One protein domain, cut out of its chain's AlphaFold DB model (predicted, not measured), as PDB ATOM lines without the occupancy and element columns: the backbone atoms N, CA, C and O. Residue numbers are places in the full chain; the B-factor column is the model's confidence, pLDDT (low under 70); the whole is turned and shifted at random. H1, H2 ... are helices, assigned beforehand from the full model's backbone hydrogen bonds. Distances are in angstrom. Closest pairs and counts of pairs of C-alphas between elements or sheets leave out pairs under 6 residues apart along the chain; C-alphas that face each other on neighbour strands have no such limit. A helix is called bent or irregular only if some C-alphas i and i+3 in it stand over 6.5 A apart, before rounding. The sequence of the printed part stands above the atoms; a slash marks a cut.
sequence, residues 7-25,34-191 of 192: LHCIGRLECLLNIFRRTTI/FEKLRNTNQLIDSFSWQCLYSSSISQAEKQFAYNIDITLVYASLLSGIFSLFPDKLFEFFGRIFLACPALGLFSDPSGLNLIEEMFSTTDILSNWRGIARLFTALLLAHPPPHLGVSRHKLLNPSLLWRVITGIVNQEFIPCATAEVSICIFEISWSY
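What this domain is: This is residues 7 to 25 and 34 to 191 of the 192 residues of an uncharacterized protein of Schistosoma curassoni (UniProt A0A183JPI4). A loose-ended bundle of helices is built round H7: the long H2 runs in from one far end with H1 beside it, H3 folds back after H2, H4 lies over H7, and H8 and H9 pack on H7 toward the other end, where H6 packs on the short H5. The bundle is H1, H2, H3, H4, H7, H8 and H9, up and down, each running against the one before it, part aligned and part crossed. The printed part has 177 residues, with nine named helices, H1 to H9 in order, and no named strand: all helix. It is compact, with a radius of gyration of the C-alphas of 16.9 A and spans of 53 by 36 by 27 A.

Where its parts are: Find C-alpha 34 at (2.691, 0.494, -0.950); from there H2 runs 42.5 A to C-alpha 64 at (-17.798, -27.564, 23.528). H2 is only just irregular, with C-alphas 61 and 64 6.52 A apart. Before it comes H1, residues 7 to 24, 25.7 A; after it come H3, residues 68 to 84, 24.6 A, H4, residues 88 to 99, H5, residues 101 to 104, and H6, residues 111 to 121. Then look for H7, residues 125 to 140, 22.5 A, H8, residues 157 to 168, and H9, residues 174 to 189, 22.4 A, which ends at C-alpha 189 at (-9.715, -40.671, 27.179).

How they stand to each other: Start at H2: its residues 41 to 48 alone touch H1, opposite ways at a shallow tilt of 30 degrees, closest at the C-alphas of Thr 23 and Asp 45, 5.2 A. H2 and H3 form a helical hairpin, closest at the C-alphas of Phe 64 and Thr 71, 5.4 A. With residues 57 to 64 alone H2 touches H7, the hub, at a steep tilt of 66 degrees; the C-alphas of Glu 61 and Asn 127 are closest, 4.1 A. H7 touches H4 at Ile 131 and Ile 96, C-alphas 6.7 A apart. H7 touches H9 the same way at a steep tilt of 35.2 degrees, only just beyond shallow, closest at the C-alphas of Arg 133 and Cys 183, 5.4 A. H7 and H8 are a helical hairpin, closest at the C-alphas of Leu 139 and Pro 157, 6.2 A. H6 touches H5, closest at the C-alphas of Gly 111 and Pro 101, 5.7 A; H6 and H7 are apart. Every O i to N i+4 pair is within hydrogen-bond range in H1, H2, H3, H4, H7, H8 and H9, and 6 of 7 in H6; H5 is too short for one.

The domain as a whole: Look for the two farthest C-alphas at Phe 34 and Pro 174, 55.6 A apart. Residues 26 to 33 are not printed, and C-alphas 25 and 34 are 12.9 A apart across that cut. The link from H7 to H8 is long, residues 141 to 156. The pLDDT is under 70 in residues 23 to 25, 34 to 40 and 121.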
ATOM      1  N   LEU A   7     -16.431 -33.340   5.179       79.50
ATOM      2  CA  LEU A   7     -16.273 -32.594   3.924       79.50
ATOM      3  C   LEU A   7     -16.631 -31.122   4.114       79.50
ATOM      4  O   LEU A   7     -15.875 -30.233   3.720       79.50
ATOM      5  N   HIS A   8     -17.748 -30.856   4.790       84.19
ATOM      6  CA  HIS A   8     -18.145 -29.499   5.137       84.19
ATOM      7  C   HIS A   8     -17.133 -28.819   6.080       84.19
ATOM      8  O   HIS A   8     -16.838 -27.629   5.924       84.19
ATOM      9  N   CYS A   9     -16.550 -29.560   7.028       83.31
ATOM     10  CA  CYS A   9     -15.505 -29.047   7.917       83.31
ATOM     11  C   CYS A   9     -14.223 -28.667   7.164       83.31
ATOM     12  O   CYS A   9     -13.685 -27.579   7.382       83.31
ATOM     13  N   ILE A  10     -13.775 -29.525   6.246       82.81
ATOM     14  CA  ILE A  10     -12.612 -29.277   5.387       82.81
ATOM     15  C   ILE A  10     -12.868 -28.076   4.470       82.81
ATOM     16  O   ILE A  10     -12.031 -27.183   4.389       82.81
ATOM     17  N   GLY A  11     -14.048 -27.978   3.851       82.81
ATOM     18  CA  GLY A  11     -14.394 -26.833   3.002       82.81
ATOM     19  C   GLY A  11     -14.345 -25.493   3.749       82.81
ATOM     20  O   GLY A  11     -13.854 -24.494   3.219       82.81
ATOM     21  N   ARG A  12     -14.788 -25.461   5.014       85.81
ATOM     22  CA  ARG A  12     -14.670 -24.264   5.868       85.81
ATOM     23  C   ARG A  12     -13.225 -23.953   6.244       85.81
ATOM     24  O   ARG A  12     -12.860 -22.779   6.270       85.81
ATOM     25  N   LEU A  13     -12.418 -24.974   6.525       86.31
ATOM     26  CA  LEU A  13     -10.991 -24.811   6.784       86.31
ATOM     27  C   LEU A  13     -10.280 -24.201   5.572       86.31
ATOM     28  O   LEU A  13      -9.594 -23.198   5.726       86.31
ATOM     29  N   GLU A  14     -10.500 -24.731   4.372       86.88
ATOM     30  CA  GLU A  14      -9.906 -24.196   3.141       86.88
ATOM     31  C   GLU A  14     -10.325 -22.742   2.880       86.88
ATOM     32  O   GLU A  14      -9.512 -21.909   2.478       86.88
ATOM     33  N   CYS A  15     -11.581 -22.392   3.173       86.12
ATOM     34  CA  CYS A  15     -12.043 -21.005   3.109       86.12
ATOM     35  C   CYS A  15     -11.232 -20.090   4.047       86.12
ATOM     36  O   CYS A  15     -10.725 -19.055   3.612       86.12
ATOM     37  N   LEU A  16     -11.044 -20.496   5.308       86.75
ATOM     38  CA  LEU A  16     -10.244 -19.747   6.284       86.75
ATOM     39  C   LEU A  16      -8.771 -19.645   5.866       86.75
ATOM     40  O   LEU A  16      -8.196 -18.558   5.899       86.75
ATOM     41  N   LEU A  17      -8.169 -20.749   5.418       88.50
ATOM     42  CA  LEU A  17      -6.779 -20.768   4.959       88.50
ATOM     43  C   LEU A  17      -6.566 -19.839   3.763       88.50
ATOM     44  O   LEU A  17      -5.549 -19.152   3.701       88.50
ATOM     45  N   ASN A  18      -7.521 -19.768   2.836       86.00
ATOM     46  CA  ASN A  18      -7.454 -18.836   1.713       86.00
ATOM     47  C   ASN A  18      -7.513 -17.371   2.159       86.00
ATOM     48  O   ASN A  18      -6.820 -16.545   1.568       86.00
ATOM     49  N   ILE A  19      -8.291 -17.045   3.195       84.31
ATOM     50  CA  ILE A  19      -8.303 -15.698   3.782       84.31
ATOM     51  C   ILE A  19      -6.921 -15.384   4.363       84.31
ATOM     52  O   ILE A  19      -6.305 -14.409   3.938       84.31
ATOM     53  N   PHE A  20      -6.391 -16.247   5.236       85.50
ATOM     54  CA  PHE A  20      -5.099 -16.012   5.894       85.50
ATOM     55  C   PHE A  20      -3.920 -15.966   4.918       85.50
ATOM     56  O   PHE A  20      -3.011 -15.157   5.079       85.50
ATOM     57  N   ARG A  21      -3.923 -16.802   3.871       82.81
ATOM     58  CA  ARG A  21      -2.886 -16.779   2.826       82.81
ATOM     59  C   ARG A  21      -2.948 -15.503   1.989       82.81
ATOM     60  O   ARG A  21      -1.916 -14.940   1.651       82.81
ATOM     61  N   ARG A  22      -4.147 -15.017   1.653       73.44
ATOM     62  CA  ARG A  22      -4.304 -13.779   0.871       73.44
ATOM     63  C   ARG A  22      -3.914 -12.536   1.659       73.44
ATOM     64  O   ARG A  22      -3.394 -11.603   1.061       73.44
ATOM     65  N   THR A  23      -4.132 -12.520   2.972       60.81
ATOM     66  CA  THR A  23      -3.707 -11.404   3.828       60.81
ATOM     67  C   THR A  23      -2.198 -11.394   4.080       60.81
ATOM     68  O   THR A  23      -1.631 -10.323   4.285       60.81
ATOM     69  N   THR A  24      -1.527 -12.551   3.992       57.44
ATOM     70  CA  THR A  24      -0.066 -12.670   4.166       57.44
ATOM     71  C   THR A  24       0.754 -12.410   2.896       57.44
ATOM     72  O   THR A  24       1.926 -12.050   3.009       57.44
ATOM     73  N   ILE A  25       0.184 -12.528   1.690       55.03
ATOM     74  CA  ILE A  25       0.901 -12.220   0.438       55.03
ATOM     75  C   ILE A  25       0.972 -10.696   0.234       55.03
ATOM     76  O   ILE A  25       0.083 -10.066  -0.337       55.03
ATOM     77  N   PHE A  34       2.369   1.643  -1.795       52.53
ATOM     78  CA  PHE A  34       2.691   0.494  -0.950       52.53
ATOM     79  C   PHE A  34       2.349   0.666   0.520       52.53
ATOM     80  O   PHE A  34       1.848  -0.272   1.122       52.53
ATOM     81  N   GLU A  35       2.593   1.830   1.116       54.91
ATOM     82  CA  GLU A  35       2.443   1.980   2.568       54.91
ATOM     83  C   GLU A  35       0.978   1.938   3.001       54.91
ATOM     84  O   GLU A  35       0.631   1.239   3.951       54.91
ATOM     85  N   LYS A  36       0.083   2.596   2.253       57.38
ATOM     86  CA  LYS A  36      -1.352   2.580   2.563       57.38
ATOM     87  C   LYS A  36      -1.965   1.196   2.329       57.38
ATOM     88  O   LYS A  36      -2.752   0.738   3.157       57.38
ATOM     89  N   LEU A  37      -1.579   0.507   1.249       58.19
ATOM     90  CA  LEU A  37      -2.058  -0.846   0.948       58.19
ATOM     91  C   LEU A  37      -1.486  -1.883   1.931       58.19
ATOM     92  O   LEU A  37      -2.221  -2.741   2.410       58.19
ATOM     93  N   ARG A  38      -0.205  -1.767   2.302       57.62
ATOM     94  CA  ARG A  38       0.465  -2.635   3.282       57.62
ATOM     95  C   ARG A  38      -0.121  -2.471   4.681       57.62
ATOM     96  O   ARG A  38      -0.426  -3.479   5.308       57.62
ATOM     97  N   ASN A  39      -0.356  -1.237   5.135       61.44
ATOM     98  CA  ASN A  39      -1.008  -0.978   6.424       61.44
ATOM     99  C   ASN A  39      -2.449  -1.508   6.443       61.44
ATOM    100  O   ASN A  39      -2.879  -2.093   7.433       61.44
ATOM    101  N   THR A  40      -3.182  -1.366   5.334       67.38
ATOM    102  CA  THR A  40      -4.540  -1.921   5.210       67.38
ATOM    103  C   THR A  40      -4.519  -3.451   5.266       67.38
ATOM    104  O   THR A  40      -5.294  -4.041   6.013       67.38
ATOM    105  N   ASN A  41      -3.590  -4.105   4.563       72.44
ATOM    106  CA  ASN A  41      -3.461  -5.564   4.588       72.44
ATOM    107  C   ASN A  41      -3.029  -6.089   5.965       72.44
ATOM    108  O   ASN A  41      -3.557  -7.102   6.409       72.44
ATOM    109  N   GLN A  42      -2.144  -5.382   6.675       77.25
ATOM    110  CA  GLN A  42      -1.758  -5.733   8.048       77.25
ATOM    111  C   GLN A  42      -2.921  -5.600   9.038       77.25
ATOM    112  O   GLN A  42      -3.098  -6.464   9.895       77.25
ATOM    113  N   LEU A  43      -3.741  -4.551   8.911       81.19
ATOM    114  CA  LEU A  43      -4.946  -4.388   9.728       81.19
ATOM    115  C   LEU A  43      -5.963  -5.501   9.455       81.19
ATOM    116  O   LEU A  43      -6.511  -6.063  10.400       81.19
ATOM    117  N   ILE A  44      -6.187  -5.849   8.184       83.50
ATOM    118  CA  ILE A  44      -7.093  -6.938   7.792       83.50
ATOM    119  C   ILE A  44      -6.567  -8.290   8.287       83.50
ATOM    120  O   ILE A  44      -7.354  -9.095   8.787       83.50
ATOM    121  N   ASP A  45      -5.259  -8.535   8.188       84.06
ATOM    122  CA  ASP A  45      -4.632  -9.754   8.698       84.06
ATOM    123  C   ASP A  45      -4.831  -9.872  10.212       84.06
ATOM    124  O   ASP A  45      -5.417 -10.840  10.695       84.06
ATOM    125  N   SER A  46      -4.448  -8.828  10.954       87.06
ATOM    126  CA  SER A  46      -4.631  -8.771  12.404       87.06
ATOM    127  C   SER A  46      -6.095  -8.983  12.779       87.06
ATOM    128  O   SER A  46      -6.397  -9.815  13.630       87.06
ATOM    129  N   PHE A  47      -7.022  -8.283  12.123       88.31
ATOM    130  CA  PHE A  47      -8.454  -8.419  12.379       88.31
ATOM    131  C   PHE A  47      -8.958  -9.843  12.117       88.31
ATOM    132  O   PHE A  47      -9.699 -10.389  12.930       88.31
ATOM    133  N   SER A  48      -8.510 -10.483  11.035       90.56
ATOM    134  CA  SER A  48      -8.907 -11.853  10.695       90.56
ATOM    135  C   SER A  48      -8.461 -12.855  11.765       90.56
ATOM    136  O   SER A  48      -9.244 -13.721  12.162       90.56
ATOM    137  N   TRP A  49      -7.244 -12.701  12.295       93.62
ATOM    138  CA  TRP A  49      -6.763 -13.505  13.422       93.62
ATOM    139  C   TRP A  49      -7.560 -13.242  14.700       93.62
ATOM    140  O   TRP A  49      -7.975 -14.193  15.361       93.62
ATOM    141  N   GLN A  50      -7.863 -11.977  15.011       93.31
ATOM    142  CA  GLN A  50      -8.729 -11.633  16.144       93.31
ATOM    143  C   GLN A  50     -10.107 -12.296  16.025       93.31
ATOM    144  O   GLN A  50     -10.581 -12.898  16.988       93.31
ATOM    145  N   CYS A  51     -10.719 -12.267  14.839       93.50
ATOM    146  CA  CYS A  51     -11.980 -12.951  14.569       93.50
ATOM    147  C   CYS A  51     -11.878 -14.465  14.781       93.50
ATOM    148  O   CYS A  51     -12.768 -15.050  15.402       93.50
ATOM    149  N   LEU A  52     -10.807 -15.111  14.306       95.25
ATOM    150  CA  LEU A  52     -10.591 -16.540  14.540       95.25
ATOM    151  C   LEU A  52     -10.500 -16.841  16.036       95.25
ATOM    152  O   LEU A  52     -11.167 -17.754  16.522       95.25
ATOM    153  N   TYR A  53      -9.715 -16.062  16.775       96.75
ATOM    154  CA  TYR A  53      -9.536 -16.274  18.202       96.75
ATOM    155  C   TYR A  53     -10.838 -16.078  18.974       96.75
ATOM    156  O   TYR A  53     -11.260 -16.978  19.695       96.75
ATOM    157  N   SER A  54     -11.515 -14.946  18.780       96.25
ATOM    158  CA  SER A  54     -12.777 -14.644  19.460       96.25
ATOM    159  C   SER A  54     -13.873 -15.651  19.113       96.25
ATOM    160  O   SER A  54     -14.618 -16.074  19.995       96.25
ATOM    161  N   SER A  55     -13.960 -16.085  17.851       95.44
ATOM    162  CA  SER A  55     -14.929 -17.113  17.457       95.44
ATOM    163  C   SER A  55     -14.595 -18.486  18.040       95.44
ATOM    164  O   SER A  55     -15.513 -19.190  18.445       95.44
ATOM    165  N   SER A  56     -13.313 -18.849  18.154       96.62
ATOM    166  CA  SER A  56     -12.881 -20.101  18.793       96.62
ATOM    167  C   SER A  56     -13.234 -20.131  20.281       96.62
ATOM    168  O   SER A  56     -13.790 -21.121  20.751       96.62
ATOM    169  N   ILE A  57     -12.978 -19.032  21.003       97.19
ATOM    170  CA  ILE A  57     -13.358 -18.891  22.416       97.19
ATOM    171  C   ILE A  57     -14.881 -18.957  22.565       97.19
ATOM    172  O   ILE A  57     -15.382 -19.803  23.299       97.19
ATOM    173  N   SER A  58     -15.637 -18.175  21.785       95.31
ATOM    174  CA  SER A  58     -17.103 -18.210  21.871       95.31
ATOM    175  C   SER A  58     -17.688 -19.580  21.511       95.31
ATOM    176  O   SER A  58     -18.749 -19.934  22.026       95.31
ATOM    177  N   GLN A  59     -17.064 -20.324  20.597       94.31
ATOM    178  CA  GLN A  59     -17.494 -21.674  20.238       94.31
ATOM    179  C   GLN A  59     -17.240 -22.649  21.393       94.31
ATOM    180  O   GLN A  59     -18.088 -23.497  21.679       94.31
ATOM    181  N   ALA A  60     -16.105 -22.495  22.073       96.19
ATOM    182  CA  ALA A  60     -15.765 -23.285  23.239       96.19
ATOM    183  C   ALA A  60     -16.758 -23.076  24.376       96.19
ATOM    184  O   ALA A  60     -17.388 -24.043  24.803       96.19
ATOM    185  N   GLU A  61     -16.992 -21.827  24.764       94.00
ATOM    186  CA  GLU A  61     -17.927 -21.469  25.835       94.00
ATOM    187  C   GLU A  61     -19.348 -21.988  25.570       94.00
ATOM    188  O   GLU A  61     -20.007 -22.507  26.466       94.00
ATOM    189  N   LYS A  62     -19.826 -21.892  24.321       92.38
ATOM    190  CA  LYS A  62     -21.238 -22.158  23.995       92.38
ATOM    191  C   LYS A  62     -21.537 -23.583  23.543       92.38
ATOM    192  O   LYS A  62     -22.671 -24.024  23.700       92.38
ATOM    193  N   GLN A  63     -20.589 -24.283  22.916       92.19
ATOM    194  CA  GLN A  63     -20.854 -25.587  22.283       92.19
ATOM    195  C   GLN A  63     -20.003 -26.720  22.856       92.19
ATOM    196  O   GLN A  63     -20.528 -27.803  23.112       92.19
ATOM    197  N   PHE A  64     -18.711 -26.494  23.095       94.12
ATOM    198  CA  PHE A  64     -17.798 -27.564  23.528       94.12
ATOM    199  C   PHE A  64     -18.054 -28.012  24.968       94.12
ATOM    200  O   PHE A  64     -17.809 -29.167  25.322       94.12
ATOM    201  N   ALA A  65     -18.668 -27.144  25.773       89.69
ATOM    202  CA  ALA A  65     -19.202 -27.493  27.085       89.69
ATOM    203  C   ALA A  65     -20.234 -28.641  27.039       89.69
ATOM    204  O   ALA A  65     -20.374 -29.378  28.017       89.69
ATOM    205  N   TYR A  66     -20.906 -28.847  25.899       90.81
ATOM    206  CA  TYR A  66     -22.004 -29.809  25.747       90.81
ATOM    207  C   TYR A  66     -21.742 -30.907  24.710       90.81
ATOM    208  O   TYR A  66     -22.430 -31.922  24.727       90.81
ATOM    209  N   ASN A  67     -20.768 -30.733  23.810       90.88
ATOM    210  CA  ASN A  67     -20.478 -31.705  22.755       90.88
ATOM    211  C   ASN A  67     -18.963 -31.895  22.558       90.88
ATOM    212  O   ASN A  67     -18.271 -31.044  21.987       90.88
ATOM    213  N   ILE A  68     -18.458 -33.038  23.030       91.25
ATOM    214  CA  ILE A  68     -17.043 -33.412  22.941       91.25
ATOM    215  C   ILE A  68     -16.637 -33.678  21.487       91.25
ATOM    216  O   ILE A  68     -15.623 -33.148  21.043       91.25
ATOM    217  N   ASP A  69     -17.445 -34.398  20.714       90.75
ATOM    218  CA  ASP A  69     -17.115 -34.782  19.337       90.75
ATOM    219  C   ASP A  69     -16.843 -33.568  18.436       90.75
ATOM    220  O   ASP A  69     -15.866 -33.538  17.683       90.75
ATOM    221  N   ILE A  70     -17.664 -32.517  18.548       91.31
ATOM    222  CA  ILE A  70     -17.433 -31.262  17.813       91.31
ATOM    223  C   ILE A  70     -16.115 -30.620  18.264       91.31
ATOM    224  O   ILE A  70     -15.386 -30.075  17.431       91.31
ATOM    225  N   THR A  71     -15.784 -30.707  19.554       94.69
ATOM    226  CA  THR A  71     -14.528 -30.181  20.107       94.69
ATOM    227  C   THR A  71     -13.317 -30.861  19.474       94.69
ATOM    228  O   THR A  71     -12.395 -30.172  19.043       94.69
ATOM    229  N   LEU A  72     -13.335 -32.192  19.353       93.62
ATOM    230  CA  LEU A  72     -12.243 -32.974  18.762       93.62
ATOM    231  C   LEU A  72     -12.022 -32.608  17.288       93.62
ATOM    232  O   LEU A  72     -10.890 -32.352  16.865       93.62
ATOM    233  N   VAL A  73     -13.110 -32.515  16.514       93.06
ATOM    234  CA  VAL A  73     -13.052 -32.102  15.101       93.06
ATOM    235  C   VAL A  73     -12.513 -30.676  14.986       93.06
ATOM    236  O   VAL A  73     -11.610 -30.417  14.193       93.06
ATOM    237  N   TYR A  74     -13.019 -29.746  15.798       94.81
ATOM    238  CA  TYR A  74     -12.576 -28.352  15.785       94.81
ATOM    239  C   TYR A  74     -11.091 -28.214  16.139       94.81
ATOM    240  O   TYR A  74     -10.354 -27.493  15.462       94.81
ATOM    241  N   ALA A  75     -10.638 -28.935  17.166       95.69
ATOM    242  CA  ALA A  75      -9.251 -28.950  17.609       95.69
ATOM    243  C   ALA A  75      -8.300 -29.478  16.529       95.69
ATOM    244  O   ALA A  75      -7.224 -28.912  16.345       95.69
ATOM    245  N   SER A  76      -8.703 -30.497  15.759       94.56
ATOM    246  CA  SER A  76      -7.932 -30.960  14.597       94.56
ATOM    247  C   SER A  76      -7.748 -29.846  13.565       94.56
ATOM    248  O   SER A  76      -6.618 -29.543  13.179       94.56
ATOM    249  N   LEU A  77      -8.826 -29.156  13.181       95.00
ATOM    250  CA  LEU A  77      -8.764 -28.068  12.197       95.00
ATOM    251  C   LEU A  77      -7.878 -26.908  12.684       95.00
ATOM    252  O   LEU A  77      -7.038 -26.421  11.925       95.00
ATOM    253  N   LEU A  78      -8.006 -26.508  13.956       95.94
ATOM    254  CA  LEU A  78      -7.129 -25.505  14.568       95.94
ATOM    255  C   LEU A  78      -5.667 -25.962  14.625       95.94
ATOM    256  O   LEU A  78      -4.777 -25.167  14.334       95.94
ATOM    257  N   SER A  79      -5.407 -27.231  14.954       96.12
ATOM    258  CA  SER A  79      -4.059 -27.811  14.934       96.12
ATOM    259  C   SER A  79      -3.437 -27.690  13.538       96.12
ATOM    260  O   SER A  79      -2.274 -27.308  13.412       96.12
ATOM    261  N   GLY A  80      -4.226 -27.899  12.478       95.31
ATOM    262  CA  GLY A  80      -3.824 -27.635  11.092       95.31
ATOM    263  C   GLY A  80      -3.459 -26.173  10.834       95.31
ATOM    264  O   GLY A  80      -2.380 -25.894  10.310       95.31
ATOM    265  N   ILE A  81      -4.317 -25.241  11.257       95.31
ATOM    266  CA  ILE A  81      -4.077 -23.795  11.111       95.31
ATOM    267  C   ILE A  81      -2.790 -23.383  11.838       95.31
ATOM    268  O   ILE A  81      -1.930 -22.754  11.231       95.31
ATOM    269  N   PHE A  82      -2.601 -23.775  13.099       96.12
ATOM    270  CA  PHE A  82      -1.399 -23.418  13.865       96.12
ATOM    271  C   PHE A  82      -0.139 -24.150  13.403       96.12
ATOM    272  O   PHE A  82       0.965 -23.664  13.625       96.12
ATOM    273  N   SER A  83      -0.274 -25.292  12.731       94.62
ATOM    274  CA  SER A  83       0.871 -25.942  12.083       94.62
ATOM    275  C   SER A  83       1.331 -25.165  10.843       94.62
ATOM    276  O   SER A  83       2.523 -25.139  10.552       94.62
ATOM    277  N   LEU A  84       0.409 -24.495  10.141       93.25
ATOM    278  CA  LEU A  84       0.713 -23.615   9.005       93.25
ATOM    279  C   LEU A  84       1.153 -22.204   9.435       93.25
ATOM    280  O   LEU A  84       1.949 -21.580   8.739       93.25
ATOM    281  N   PHE A  85       0.654 -21.710  10.571       93.56
ATOM    282  CA  PHE A  85       0.923 -20.372  11.110       93.56
ATOM    283  C   PHE A  85       1.380 -20.459  12.584       93.56
ATOM    284  O   PHE A  85       0.610 -20.128  13.492       93.56
ATOM    285  N   PRO A  86       2.615 -20.923  12.850       91.56
ATOM    286  CA  PRO A  86       3.094 -21.257  14.199       91.56
ATOM    287  C   PRO A  86       3.109 -20.072  15.171       91.56
ATOM    288  O   PRO A  86       2.719 -20.216  16.331       91.56
ATOM    289  N   ASP A  87       3.480 -18.882  14.697       91.12
ATOM    290  CA  ASP A  87       3.610 -17.682  15.537       91.12
ATOM    291  C   ASP A  87       2.273 -17.257  16.165       91.12
ATOM    292  O   ASP A  87       2.226 -16.631  17.223       91.12
ATOM    293  N   LYS A  88       1.161 -17.668  15.545       93.94
ATOM    294  CA  LYS A  88      -0.206 -17.351  15.968       93.94
ATOM    295  C   LYS A  88      -0.721 -18.224  17.103       93.94
ATOM    296  O   LYS A  88      -1.762 -17.901  17.676       93.94
ATOM    297  N   LEU A  89      -0.003 -19.288  17.464       95.06
ATOM    298  CA  LEU A  89      -0.392 -20.170  18.561       95.06
ATOM    299  C   LEU A  89      -0.234 -19.499  19.934       95.06
ATOM    300  O   LEU A  89      -1.089 -19.671  20.799       95.06
ATOM    301  N   PHE A  90       0.828 -18.719  20.141       92.69
ATOM    302  CA  PHE A  90       1.088 -18.075  21.436       92.69
ATOM    303  C   PHE A  90       0.015 -17.043  21.789       92.69
ATOM    304  O   PHE A  90      -0.502 -17.046  22.906       92.69
ATOM    305  N   GLU A  91      -0.372 -16.212  20.815       94.25
ATOM    306  CA  GLU A  91      -1.475 -15.254  20.961       94.25
ATOM    307  C   GLU A  91      -2.790 -15.966  21.320       94.25
ATOM    308  O   GLU A  91      -3.583 -15.460  22.118       94.25
ATOM    309  N   PHE A  92      -3.016 -17.159  20.759       96.56
ATOM    310  CA  PHE A  92      -4.199 -17.956  21.055       96.56
ATOM    311  C   PHE A  92      -4.167 -18.561  22.463       96.56
ATOM    312  O   PHE A  92      -5.164 -18.478  23.180       96.56
ATOM    313  N   PHE A  93      -3.028 -19.105  22.904       95.00
ATOM    314  CA  PHE A  93      -2.887 -19.610  24.273       95.00
ATOM    315  C   PHE A  93      -3.079 -18.523  25.326       95.00
ATOM    316  O   PHE A  93      -3.762 -18.776  26.316       95.00
ATOM    317  N   GLY A  94      -2.583 -17.306  25.088       93.94
ATOM    318  CA  GLY A  94      -2.858 -16.176  25.978       93.94
ATOM    319  C   GLY A  94      -4.361 -15.959  26.189       93.94
ATOM    320  O   GLY A  94      -4.811 -15.764  27.312       93.94
ATOM    321  N   ARG A  95      -5.169 -16.090  25.131       95.69
ATOM    322  CA  ARG A  95      -6.635 -15.956  25.222       95.69
ATOM    323  C   ARG A  95      -7.302 -17.126  25.924       95.69
ATOM    324  O   ARG A  95      -8.250 -16.903  26.664       95.69
ATOM    325  N   ILE A  96      -6.815 -18.345  25.706       96.50
ATOM    326  CA  ILE A  96      -7.302 -19.529  26.421       96.50
ATOM    327  C   ILE A  96      -7.081 -19.370  27.928       96.50
ATOM    328  O   ILE A  96      -8.006 -19.607  28.698       96.50
ATOM    329  N   PHE A  97      -5.896 -18.921  28.346       93.75
ATOM    330  CA  PHE A  97      -5.593 -18.719  29.764       93.75
ATOM    331  C   PHE A  97      -6.358 -17.541  30.371       93.75
ATOM    332  O   PHE A  97      -6.765 -17.627  31.518       93.75
ATOM    333  N   LEU A  98      -6.638 -16.481  29.610       92.25
ATOM    334  CA  LEU A  98      -7.530 -15.414  30.078       92.25
ATOM    335  C   LEU A  98      -8.987 -15.885  30.213       92.25
ATOM    336  O   LEU A  98      -9.680 -15.468  31.133       92.25
ATOM    337  N   ALA A  99      -9.455 -16.756  29.314       93.38
ATOM    338  CA  ALA A  99     -10.815 -17.294  29.362       93.38
ATOM    339  C   ALA A  99     -10.995 -18.351  30.469       93.38
ATOM    340  O   ALA A  99     -12.080 -18.472  31.034       93.38
ATOM    341  N   CYS A 100      -9.941 -19.107  30.791       93.69
ATOM    342  CA  CYS A 100      -9.906 -20.074  31.886       93.69
ATOM    343  C   CYS A 100      -8.552 -19.999  32.626       93.69
ATOM    344  O   CYS A 100      -7.633 -20.768  32.318       93.69
ATOM    345  N   PRO A 101      -8.420 -19.097  33.619       91.94
ATOM    346  CA  PRO A 101      -7.169 -18.868  34.353       91.94
ATOM    347  C   PRO A 101      -6.636 -20.096  35.088       91.94
ATOM    348  O   PRO A 101      -5.424 -20.246  35.235       91.94
ATOM    349  N   ALA A 102      -7.515 -21.025  35.468       91.00
ATOM    350  CA  ALA A 102      -7.135 -22.304  36.062       91.00
ATOM    351  C   ALA A 102      -6.156 -23.111  35.181       91.00
ATOM    352  O   ALA A 102      -5.271 -23.787  35.704       91.00
ATOM    353  N   LEU A 103      -6.244 -22.992  33.849       92.94
ATOM    354  CA  LEU A 103      -5.294 -23.620  32.922       92.94
ATOM    355  C   LEU A 103      -3.909 -22.953  32.931       92.94
ATOM    356  O   LEU A 103      -2.948 -23.574  32.490       92.94
ATOM    357  N   GLY A 104      -3.798 -21.704  33.397       90.69
ATOM    358  CA  GLY A 104      -2.565 -20.908  33.439       90.69
ATOM    359  C   GLY A 104      -1.816 -20.945  34.778       90.69
ATOM    360  O   GLY A 104      -0.682 -20.471  34.854       90.69
ATOM    361  N   LEU A 105      -2.399 -21.555  35.817       89.00
ATOM    362  CA  LEU A 105      -1.847 -21.595  37.183       89.00
ATOM    363  C   LEU A 105      -0.457 -22.244  37.295       89.00
ATOM    364  O   LEU A 105       0.272 -22.002  38.255       89.00
ATOM    365  N   PHE A 106      -0.060 -23.054  36.310       86.62
ATOM    366  CA  PHE A 106       1.285 -23.632  36.243       86.62
ATOM    367  C   PHE A 106       2.389 -22.588  36.010       86.62
ATOM    368  O   PHE A 106       3.558 -22.885  36.247       86.62
ATOM    369  N   SER A 107       2.037 -21.409  35.489       86.31
ATOM    370  CA  SER A 107       2.987 -20.349  35.141       86.31
ATOM    371  C   SER A 107       2.848 -19.111  36.018       86.31
ATOM    372  O   SER A 107       3.842 -18.415  36.210       86.31
ATOM    373  N   ASP A 108       1.643 -18.811  36.499       83.88
ATOM    374  CA  ASP A 108       1.364 -17.593  37.254       83.88
ATOM    375  C   ASP A 108       0.384 -17.876  38.408       83.88
ATOM    376  O   ASP A 108      -0.824 -17.997  38.182       83.88
ATOM    377  N   PRO A 109       0.885 -17.974  39.654       81.44
ATOM    378  CA  PRO A 109       0.047 -18.170  40.835       81.44
ATOM    379  C   PRO A 109      -0.918 -17.008  41.103       81.44
ATOM    380  O   PRO A 109      -1.937 -17.209  41.760       81.44
ATOM    381  N   SER A 110      -0.648 -15.800  40.581       82.19
ATOM    382  CA  SER A 110      -1.555 -14.655  40.750       82.19
ATOM    383  C   SER A 110      -2.905 -14.861  40.053       82.19
ATOM    384  O   SER A 110      -3.884 -14.193  40.393       82.19
ATOM    385  N   GLY A 111      -2.992 -15.858  39.161       82.50
ATOM    386  CA  GLY A 111      -4.240 -16.317  38.564       82.50
ATOM    387  C   GLY A 111      -5.298 -16.740  39.587       82.50
ATOM    388  O   GLY A 111      -6.478 -16.651  39.266       82.50
ATOM    389  N   LEU A 112      -4.926 -17.124  40.818       83.94
ATOM    390  CA  LEU A 112      -5.889 -17.453  41.881       83.94
ATOM    391  C   LEU A 112      -6.824 -16.275  42.200       83.94
ATOM    392  O   LEU A 112      -8.037 -16.462  42.260       83.94
ATOM    393  N   ASN A 113      -6.289 -15.053  42.281       85.56
ATOM    394  CA  ASN A 113      -7.094 -13.854  42.542       85.56
ATOM    395  C   ASN A 113      -8.113 -13.601  41.418       85.56
ATOM    396  O   ASN A 113      -9.257 -13.235  41.673       85.56
ATOM    397  N   LEU A 114      -7.705 -13.827  40.163       85.38
ATOM    398  CA  LEU A 114      -8.586 -13.676  39.005       85.38
ATOM    399  C   LEU A 114      -9.694 -14.737  39.004       85.38
ATOM    400  O   LEU A 114     -10.832 -14.448  38.643       85.38
ATOM    401  N   ILE A 115      -9.374 -15.964  39.422       86.12
ATOM    402  CA  ILE A 115     -10.364 -17.031  39.577       86.12
ATOM    403  C   ILE A 115     -11.433 -16.604  40.589       86.12
ATOM    404  O   ILE A 115     -12.619 -16.654  40.266       86.12
ATOM    405  N   GLU A 116     -11.028 -16.155  41.778       85.00
ATOM    406  CA  GLU A 116     -11.951 -15.697  42.824       85.00
ATOM    407  C   GLU A 116     -12.857 -14.555  42.343       85.00
ATOM    408  O   GLU A 116     -14.075 -14.605  42.543       85.00
ATOM    409  N   GLU A 117     -12.290 -13.569  41.641       84.56
ATOM    410  CA  GLU A 117     -13.048 -12.466  41.047       84.56
ATOM    411  C   GLU A 117     -14.108 -12.981  40.062       84.56
ATOM    412  O   GLU A 117     -15.282 -12.628  40.176       84.56
ATOM    413  N   MET A 118     -13.738 -13.879  39.143       84.25
ATOM    414  CA  MET A 118     -14.660 -14.404  38.130       84.25
ATOM    415  C   MET A 118     -15.800 -15.249  38.719       84.25
ATOM    416  O   MET A 118     -16.915 -15.216  38.192       84.25
ATOM    417  N   PHE A 119     -15.561 -15.981  39.815       82.31
ATOM    418  CA  PHE A 119     -16.621 -16.713  40.524       82.31
ATOM    419  C   PHE A 119     -17.620 -15.787  41.219       82.31
ATOM    420  O   PHE A 119     -18.774 -16.169  41.411       82.31
ATOM    421  N   SER A 120     -17.201 -14.577  41.594       77.25
ATOM    422  CA  SER A 120     -18.071 -13.623  42.283       77.25
ATOM    423  C   SER A 120     -19.106 -12.961  41.363       77.25
ATOM    424  O   SER A 120     -20.126 -12.467  41.846       77.25
ATOM    425  N   THR A 121     -18.880 -12.966  40.042       69.69
ATOM    426  CA  THR A 121     -19.676 -12.177  39.088       69.69
ATOM    427  C   THR A 121     -20.630 -12.992  38.216       69.69
ATOM    428  O   THR A 121     -21.640 -12.449  37.765       69.69
ATOM    429  N   THR A 122     -20.332 -14.265  37.932       70.88
ATOM    430  CA  THR A 122     -21.059 -15.023  36.897       70.88
ATOM    431  C   THR A 122     -20.960 -16.538  37.094       70.88
ATOM    432  O   THR A 122     -19.975 -17.037  37.631       70.88
ATOM    433  N   ASP A 123     -21.931 -17.297  36.573       78.00
ATOM    434  CA  ASP A 123     -21.782 -18.751  36.411       78.00
ATOM    435  C   ASP A 123     -20.831 -19.058  35.239       78.00
ATOM    436  O   ASP A 123     -21.224 -19.121  34.072       78.00
ATOM    437  N   ILE A 124     -19.542 -19.168  35.562       88.06
ATOM    438  CA  ILE A 124     -18.434 -19.334  34.609       88.06
ATOM    439  C   ILE A 124     -18.045 -20.796  34.353       88.06
ATOM    440  O   ILE A 124     -17.292 -21.072  33.417       88.06
ATOM    441  N   LEU A 125     -18.538 -21.744  35.156       89.19
ATOM    442  CA  LEU A 125     -18.057 -23.132  35.134       89.19
ATOM    443  C   LEU A 125     -18.351 -23.826  33.802       89.19
ATOM    444  O   LEU A 125     -17.491 -24.513  33.253       89.19
ATOM    445  N   SER A 126     -19.542 -23.601  33.241       89.81
ATOM    446  CA  SER A 126     -19.910 -24.145  31.927       89.81
ATOM    447  C   SER A 126     -19.012 -23.604  30.807       89.81
ATOM    448  O   SER A 126     -18.581 -24.365  29.941       89.81
ATOM    449  N   ASN A 127     -18.647 -22.321  30.867       93.06
ATOM    450  CA  ASN A 127     -17.716 -21.716  29.921       93.06
ATOM    451  C   ASN A 127     -16.334 -22.364  30.044       93.06
ATOM    452  O   ASN A 127     -15.763 -22.806  29.046       93.06
ATOM    453  N   TRP A 128     -15.826 -22.494  31.273       94.19
ATOM    454  CA  TRP A 128     -14.527 -23.107  31.553       94.19
ATOM    455  C   TRP A 128     -14.453 -24.561  31.118       94.19
ATOM    456  O   TRP A 128     -13.438 -24.955  30.550       94.19
ATOM    457  N   ARG A 129     -15.533 -25.331  31.283       95.31
ATOM    458  CA  ARG A 129     -15.651 -26.687  30.733       95.31
ATOM    459  C   ARG A 129     -15.368 -26.696  29.233       95.31
ATOM    460  O   ARG A 129     -14.548 -27.471  28.744       95.31
ATOM    461  N   GLY A 130     -16.010 -25.793  28.496       96.25
ATOM    462  CA  GLY A 130     -15.785 -25.617  27.067       96.25
ATOM    463  C   GLY A 130     -14.343 -25.246  26.710       96.25
ATOM    464  O   GLY A 130     -13.748 -25.863  25.821       96.25
ATOM    465  N   ILE A 131     -13.763 -24.274  27.423       97.44
ATOM    466  CA  ILE A 131     -12.375 -23.830  27.210       97.44
ATOM    467  C   ILE A 131     -11.373 -24.955  27.510       97.44
ATOM    468  O   ILE A 131     -10.489 -25.223  26.695       97.44
ATOM    469  N   ALA A 132     -11.519 -25.639  28.646       96.81
ATOM    470  CA  ALA A 132     -10.646 -26.728  29.076       96.81
ATOM    471  C   ALA A 132     -10.689 -27.909  28.103       96.81
ATOM    472  O   ALA A 132      -9.642 -28.474  27.764       96.81
ATOM    473  N   ARG A 133     -11.878 -28.239  27.581       97.00
ATOM    474  CA  ARG A 133     -12.021 -29.257  26.535       97.00
ATOM    475  C   ARG A 133     -11.314 -28.855  25.243       97.00
ATOM    476  O   ARG A 133     -10.568 -29.666  24.698       97.00
ATOM    477  N   LEU A 134     -11.481 -27.611  24.778       97.56
ATOM    478  CA  LEU A 134     -10.776 -27.119  23.587       97.56
ATOM    479  C   LEU A 134      -9.260 -27.168  23.761       97.56
ATOM    480  O   LEU A 134      -8.558 -27.653  22.877       97.56
ATOM    481  N   PHE A 135      -8.761 -26.661  24.888       97.44
ATOM    482  CA  PHE A 135      -7.335 -26.630  25.187       97.44
ATOM    483  C   PHE A 135      -6.737 -28.038  25.171       97.44
ATOM    484  O   PHE A 135      -5.772 -28.293  24.450       97.44
ATOM    485  N   THR A 136      -7.352 -28.963  25.910       96.81
ATOM    486  CA  THR A 136      -6.889 -30.352  25.988       96.81
ATOM    487  C   THR A 136      -6.931 -31.017  24.618       96.81
ATOM    488  O   THR A 136      -5.942 -31.613  24.193       96.81
ATOM    489  N   ALA A 137      -8.037 -30.853  23.883       96.69
ATOM    490  CA  ALA A 137      -8.187 -31.445  22.560       96.69
ATOM    491  C   ALA A 137      -7.135 -30.895  21.598       96.69
ATOM    492  O   ALA A 137      -6.522 -31.656  20.863       96.69
ATOM    493  N   LEU A 138      -6.850 -29.592  21.638       96.75
ATOM    494  CA  LEU A 138      -5.862 -28.961  20.767       96.75
ATOM    495  C   LEU A 138      -4.432 -29.463  21.021       96.75
ATOM    496  O   LEU A 138      -3.667 -29.612  20.069       96.75
ATOM    497  N   LEU A 139      -4.067 -29.760  22.273       95.56
ATOM    498  CA  LEU A 139      -2.752 -30.331  22.599       95.56
ATOM    499  C   LEU A 139      -2.572 -31.765  22.089       95.56
ATOM    500  O   LEU A 139      -1.442 -32.185  21.822       95.56
ATOM    501  N   LEU A 140      -3.668 -32.512  21.964       94.25
ATOM    502  CA  LEU A 140      -3.660 -33.913  21.543       94.25
ATOM    503  C   LEU A 140      -3.941 -34.074  20.043       94.25
ATOM    504  O   LEU A 140      -3.421 -34.998  19.418       94.25
ATOM    505  N   ALA A 141      -4.682 -33.146  19.441       94.19
ATOM    506  CA  ALA A 141      -5.174 -33.247  18.079       94.19
ATOM    507  C   ALA A 141      -4.066 -33.302  17.020       94.19
ATOM    508  O   ALA A 141      -3.119 -32.506  17.001       94.19
ATOM    509  N   HIS A 142      -4.267 -34.195  16.054       92.94
ATOM    510  CA  HIS A 142      -3.503 -34.219  14.816       92.94
ATOM    511  C   HIS A 142      -4.150 -33.302  13.770       92.94
ATOM    512  O   HIS A 142      -5.384 -33.257  13.680       92.94
ATOM    513  N   PRO A 143      -3.348 -32.568  12.979       94.00
ATOM    514  CA  PRO A 143      -3.871 -31.766  11.883       94.00
ATOM    515  C   PRO A 143      -4.529 -32.666  10.820       94.00
ATOM    516  O   PRO A 143      -4.158 -33.839  10.696       94.00
ATOM    517  N   PRO A 144      -5.481 -32.145  10.025       92.62
ATOM    518  CA  PRO A 144      -6.113 -32.914   8.967       92.62
ATOM    519  C   PRO A 144      -5.077 -33.457   7.968       92.62
ATOM    520  O   PRO A 144      -4.264 -32.673   7.468       92.62
ATOM    521  N   PRO A 145      -5.120 -34.757   7.610       90.06
ATOM    522  CA  PRO A 145      -4.083 -35.380   6.783       90.06
ATOM    523  C   PRO A 145      -3.864 -34.709   5.421       90.06
ATOM    524  O   PRO A 145      -2.734 -34.639   4.945       90.06
ATOM    525  N   HIS A 146      -4.925 -34.171   4.810       89.69
ATOM    526  CA  HIS A 146      -4.865 -33.520   3.495       89.69
ATOM    527  C   HIS A 146      -4.006 -32.247   3.473       89.69
ATOM    528  O   HIS A 146      -3.555 -31.848   2.404       89.69
ATOM    529  N   LEU A 147      -3.754 -31.621   4.629       90.56
ATOM    530  CA  LEU A 147      -2.868 -30.461   4.709       90.56
ATOM    531  C   LEU A 147      -1.388 -30.839   4.558       90.56
ATOM    532  O   LEU A 147      -0.573 -29.959   4.297       90.56
ATOM    533  N   GLY A 148      -1.022 -32.112   4.757       91.31
ATOM    534  CA  GLY A 148       0.366 -32.573   4.645       91.31
ATOM    535  C   GLY A 148       1.328 -31.944   5.662       91.31
ATOM    536  O   GLY A 148       2.529 -31.893   5.412       91.31
ATOM    537  N   VAL A 149       0.818 -31.449   6.796       93.06
ATOM    538  CA  VAL A 149       1.614 -30.805   7.855       93.06
ATOM    539  C   VAL A 149       1.714 -31.675   9.101       93.06
ATOM    540  O   VAL A 149       0.787 -32.403   9.454       93.06
ATOM    541  N   SER A 150       2.840 -31.573   9.804       92.62
ATOM    542  CA  SER A 150       3.008 -32.165  11.132       92.62
ATOM    543  C   SER A 150       2.473 -31.235  12.219       92.62
ATOM    544  O   SER A 150       2.609 -30.019  12.104       92.62
ATOM    545  N   ARG A 151       1.961 -31.815  13.311       91.50
ATOM    546  CA  ARG A 151       1.509 -31.079  14.501       91.50
ATOM    547  C   ARG A 151       2.587 -30.113  15.007       91.50
ATOM    548  O   ARG A 151       3.762 -30.475  15.100       91.50
ATOM    549  N   HIS A 152       2.174 -28.904  15.381       92.00
ATOM    550  CA  HIS A 152       3.060 -27.904  15.971       92.00
ATOM    551  C   HIS A 152       3.787 -28.441  17.218       92.00
ATOM    552  O   HIS A 152       3.185 -29.109  18.058       92.00
ATOM    553  N   LYS A 153       5.072 -28.098  17.393       89.44
ATOM    554  CA  LYS A 153       5.919 -28.645  18.473       89.44
ATOM    555  C   LYS A 153       5.373 -28.391  19.874       89.44
ATOM    556  O   LYS A 153       5.610 -29.212  20.746       89.44
ATOM    557  N   LEU A 154       4.678 -27.276  20.097       87.25
ATOM    558  CA  LEU A 154       4.074 -26.934  21.395       87.25
ATOM    559  C   LEU A 154       2.718 -27.601  21.643       87.25
ATOM    560  O   LEU A 154       2.299 -27.697  22.791       87.25
ATOM    561  N   LEU A 155       2.043 -28.066  20.590       90.38
ATOM    562  CA  LEU A 155       0.824 -28.855  20.724       90.38
ATOM    563  C   LEU A 155       1.246 -30.285  21.035       90.38
ATOM    564  O   LEU A 155       1.421 -31.106  20.140       90.38
ATOM    565  N   ASN A 156       1.565 -30.549  22.296       86.44
ATOM    566  CA  ASN A 156       2.005 -31.863  22.727       86.44
ATOM    567  C   ASN A 156       1.577 -32.142  24.184       86.44
ATOM    568  O   ASN A 156       1.308 -31.202  24.940       86.44
ATOM    569  N   PRO A 157       1.585 -33.417  24.615       87.50
ATOM    570  CA  PRO A 157       1.160 -33.792  25.966       87.50
ATOM    571  C   PRO A 157       2.029 -33.239  27.108       87.50
ATOM    572  O   PRO A 157       1.578 -33.197  28.247       87.50
ATOM    573  N   SER A 158       3.263 -32.792  26.850       90.56
ATOM    574  CA  SER A 158       4.133 -32.249  27.907       90.56
ATOM    575  C   SER A 158       3.598 -30.941  28.493       90.56
ATOM    576  O   SER A 158       3.740 -30.720  29.694       90.56
ATOM    577  N   LEU A 159       2.940 -30.096  27.686       89.81
ATOM    578  CA  LEU A 159       2.280 -28.897  28.205       89.81
ATOM    579  C   LEU A 159       1.055 -29.273  29.045       89.81
ATOM    580  O   LEU A 159       0.857 -28.697  30.109       89.81
ATOM    581  N   LEU A 160       0.292 -30.287  28.623       90.94
ATOM    582  CA  LEU A 160      -0.838 -30.797  29.398       90.94
ATOM    583  C   LEU A 160      -0.381 -31.301  30.772       90.94
ATOM    584  O   LEU A 160      -0.982 -30.961  31.785       90.94
ATOM    585  N   TRP A 161       0.734 -32.034  30.816       90.94
ATOM    586  CA  TRP A 161       1.326 -32.486  32.073       90.94
ATOM    587  C   TRP A 161       1.706 -31.316  32.986       90.94
ATOM    588  O   TRP A 161       1.386 -31.340  34.171       90.94
ATOM    589  N   ARG A 162       2.315 -30.254  32.439       91.50
ATOM    590  CA  ARG A 162       2.633 -29.039  33.209       91.50
ATOM    591  C   ARG A 162       1.382 -28.386  33.791       91.50
ATOM    592  O   ARG A 162       1.395 -28.027  34.964       91.50
ATOM    593  N   VAL A 163       0.308 -28.281  33.009       90.75
ATOM    594  CA  VAL A 163      -0.979 -27.738  33.475       90.75
ATOM    595  C   VAL A 163      -1.544 -28.580  34.617       90.75
ATOM    596  O   VAL A 163      -1.861 -28.024  35.663       90.75
ATOM    597  N   ILE A 164      -1.580 -29.909  34.472       89.69
ATOM    598  CA  ILE A 164      -2.037 -30.823  35.532       89.69
ATOM    599  C   ILE A 164      -1.206 -30.621  36.805       89.69
ATOM    600  O   ILE A 164      -1.767 -30.434  37.881       89.69
ATOM    601  N   THR A 165       0.127 -30.597  36.694       88.62
ATOM    602  CA  THR A 165       0.995 -30.373  37.861       88.62
ATOM    603  C   THR A 165       0.793 -28.997  38.485       88.62
ATOM    604  O   THR A 165       0.843 -28.873  39.702       88.62
ATOM    605  N   GLY A 166       0.540 -27.966  37.675       86.75
ATOM    606  CA  GLY A 166       0.246 -26.624  38.163       86.75
ATOM    607  C   GLY A 166      -1.049 -26.584  38.956       86.75
ATOM    608  O   GLY A 166      -1.069 -26.050  40.050       86.75
ATOM    609  N   ILE A 167      -2.108 -27.213  38.452       86.00
ATOM    610  CA  ILE A 167      -3.400 -27.276  39.138       86.00
ATOM    611  C   ILE A 167      -3.289 -28.031  40.473       86.00
ATOM    612  O   ILE A 167      -3.838 -27.584  41.474       86.00
ATOM    613  N   VAL A 168      -2.575 -29.161  40.502       85.56
ATOM    614  CA  VAL A 168      -2.452 -30.013  41.702       85.56
ATOM    615  C   VAL A 168      -1.570 -29.385  42.789       85.56
ATOM    616  O   VAL A 168      -1.793 -29.636  43.968       85.56
ATOM    617  N   ASN A 169      -0.571 -28.582  42.411       85.25
ATOM    618  CA  ASN A 169       0.385 -27.988  43.351       85.25
ATOM    619  C   ASN A 169      -0.040 -26.614  43.900       85.25
ATOM    620  O   ASN A 169       0.718 -26.020  44.667       85.25
ATOM    621  N   GLN A 170      -1.197 -26.090  43.494       82.06
ATOM    622  CA  GLN A 170      -1.728 -24.808  43.970       82.06
ATOM    623  C   GLN A 170      -2.828 -25.018  45.011       82.06
ATOM    624  O   GLN A 170      -3.283 -26.141  45.240       82.06
ATOM    625  N   GLU A 171      -3.255 -23.930  45.653       81.25
ATOM    626  CA  GLU A 171      -4.399 -23.974  46.558       81.25
ATOM    627  C   GLU A 171      -5.634 -24.528  45.833       81.25
ATOM    628  O   GLU A 171      -5.980 -24.122  44.721       81.25
ATOM    629  N   PHE A 172      -6.266 -25.526  46.451       76.19
ATOM    630  CA  PHE A 172      -7.371 -26.247  45.842       76.19
ATOM    631  C   PHE A 172      -8.635 -25.387  45.850       76.19
ATOM    632  O   PHE A 172      -9.208 -25.138  46.909       76.19
ATOM    633  N   ILE A 173      -9.110 -25.000  44.663       78.81
ATOM    634  CA  ILE A 173     -10.391 -24.312  44.477       78.81
ATOM    635  C   ILE A 173     -11.414 -25.362  44.022       78.81
ATOM    636  O   ILE A 173     -11.403 -25.739  42.847       78.81
ATOM    637  N   PRO A 174     -12.309 -25.856  44.902       77.56
ATOM    638  CA  PRO A 174     -13.015 -27.116  44.675       77.56
ATOM    639  C   PRO A 174     -13.749 -27.217  43.337       77.56
ATOM    640  O   PRO A 174     -13.542 -28.174  42.593       77.56
ATOM    641  N   CYS A 175     -14.567 -26.218  42.995       81.88
ATOM    642  CA  CYS A 175     -15.361 -26.247  41.767       81.88
ATOM    643  C   CYS A 175     -14.502 -26.023  40.515       81.88
ATOM    644  O   CYS A 175     -14.659 -26.736  39.531       81.88
ATOM    645  N   ALA A 176     -13.561 -25.077  40.557       83.06
ATOM    646  CA  ALA A 176     -12.665 -24.763  39.443       83.06
ATOM    647  C   ALA A 176     -11.748 -25.933  39.082       83.06
ATOM    648  O   ALA A 176     -11.674 -26.361  37.929       83.06
ATOM    649  N   THR A 177     -11.048 -26.447  40.093       84.62
ATOM    650  CA  THR A 177     -10.061 -27.506  39.938       84.62
ATOM    651  C   THR A 177     -10.725 -28.794  39.475       84.62
ATOM    652  O   THR A 177     -10.215 -29.436  38.555       84.62
ATOM    653  N   ALA A 178     -11.875 -29.159  40.053       87.44
ATOM    654  CA  ALA A 178     -12.618 -30.341  39.630       87.44
ATOM    655  C   ALA A 178     -13.104 -30.220  38.177       87.44
ATOM    656  O   ALA A 178     -12.895 -31.144  37.393       87.44
ATOM    657  N   GLU A 179     -13.682 -29.075  37.804       90.69
ATOM    658  CA  GLU A 179     -14.239 -28.834  36.469       90.69
ATOM    659  C   GLU A 179     -13.169 -28.896  35.369       90.69
ATOM    660  O   GLU A 179     -13.345 -29.546  34.339       90.69
ATOM    661  N   VAL A 180     -12.013 -28.270  35.587       91.88
ATOM    662  CA  VAL A 180     -10.923 -28.308  34.604       91.88
ATOM    663  C   VAL A 180     -10.280 -29.693  34.543       91.88
ATOM    664  O   VAL A 180     -10.006 -30.197  33.451       91.88
ATOM    665  N   SER A 181     -10.082 -30.343  35.693       90.75
ATOM    666  CA  SER A 181      -9.463 -31.671  35.748       90.75
ATOM    667  C   SER A 181     -10.321 -32.726  35.055       90.75
ATOM    668  O   SER A 181      -9.792 -33.510  34.267       90.75
ATOM    669  N   ILE A 182     -11.642 -32.732  35.282       92.00
ATOM    670  CA  ILE A 182     -12.531 -33.707  34.636       92.00
ATOM    671  C   ILE A 182     -12.523 -33.537  33.115       92.00
ATOM    672  O   ILE A 182     -12.395 -34.526  32.399       92.00
ATOM    673  N   CYS A 183     -12.518 -32.297  32.612       93.44
ATOM    674  CA  CYS A 183     -12.425 -32.020  31.177       93.44
ATOM    675  C   CYS A 183     -11.130 -32.545  30.555       93.44
ATOM    676  O   CYS A 183     -11.147 -33.086  29.447       93.44
ATOM    677  N   ILE A 184     -10.007 -32.386  31.263       93.25
ATOM    678  CA  ILE A 184      -8.713 -32.906  30.817       93.25
ATOM    679  C   ILE A 184      -8.784 -34.428  30.666       93.25
ATOM    680  O   ILE A 184      -8.365 -34.961  29.635       93.25
ATOM    681  N   PHE A 185      -9.338 -35.133  31.654       91.44
ATOM    682  CA  PHE A 185      -9.454 -36.590  31.609       91.44
ATOM    683  C   PHE A 185     -10.439 -37.075  30.540       91.44
ATOM    684  O   PHE A 185     -10.089 -37.973  29.777       91.44
ATOM    685  N   GLU A 186     -11.620 -36.461  30.429       93.25
ATOM    686  CA  GLU A 186     -12.639 -36.807  29.426       93.25
ATOM    687  C   GLU A 186     -12.093 -36.725  27.995       93.25
ATOM    688  O   GLU A 186     -12.260 -37.647  27.192       93.25
ATOM    689  N   ILE A 187     -11.403 -35.629  27.674       94.75
ATOM    690  CA  ILE A 187     -10.818 -35.458  26.346       94.75
ATOM    691  C   ILE A 187      -9.648 -36.407  26.146       94.75
ATOM    692  O   ILE A 187      -9.560 -37.027  25.091       94.75
ATOM    693  N   SER A 188      -8.769 -36.552  27.140       90.19
ATOM    694  CA  SER A 188      -7.620 -37.454  27.027       90.19
ATOM    695  C   SER A 188      -8.067 -38.885  26.744       90.19
ATOM    696  O   SER A 188      -7.507 -39.520  25.857       90.19
ATOM    697  N   TRP A 189      -9.118 -39.357  27.422       87.88
ATOM    698  CA  TRP A 189      -9.715 -40.671  27.179       87.88
ATOM    699  C   TRP A 189     -10.253 -40.826  25.756       87.88
ATOM    700  O   TRP A 189     -10.158 -41.897  25.182       87.88
ATOM    701  N   SER A 190     -10.759 -39.752  25.151       85.69
ATOM    702  CA  SER A 190     -11.294 -39.789  23.782       85.69
ATOM    703  C   SER A 190     -10.214 -39.968  22.698       85.69
ATOM    704  O   SER A 190     -10.551 -40.184  21.535       85.69
ATOM    705  N   TYR A 191      -8.927 -39.852  23.053       79.06
ATOM    706  CA  TYR A 191      -7.784 -40.066  22.156       79.06
ATOM    707  C   TYR A 191      -7.064 -41.413  22.373       79.06
ATOM    708  O   TYR A 191      -6.120 -41.695  21.630       79.06
TER     709      TYR A 191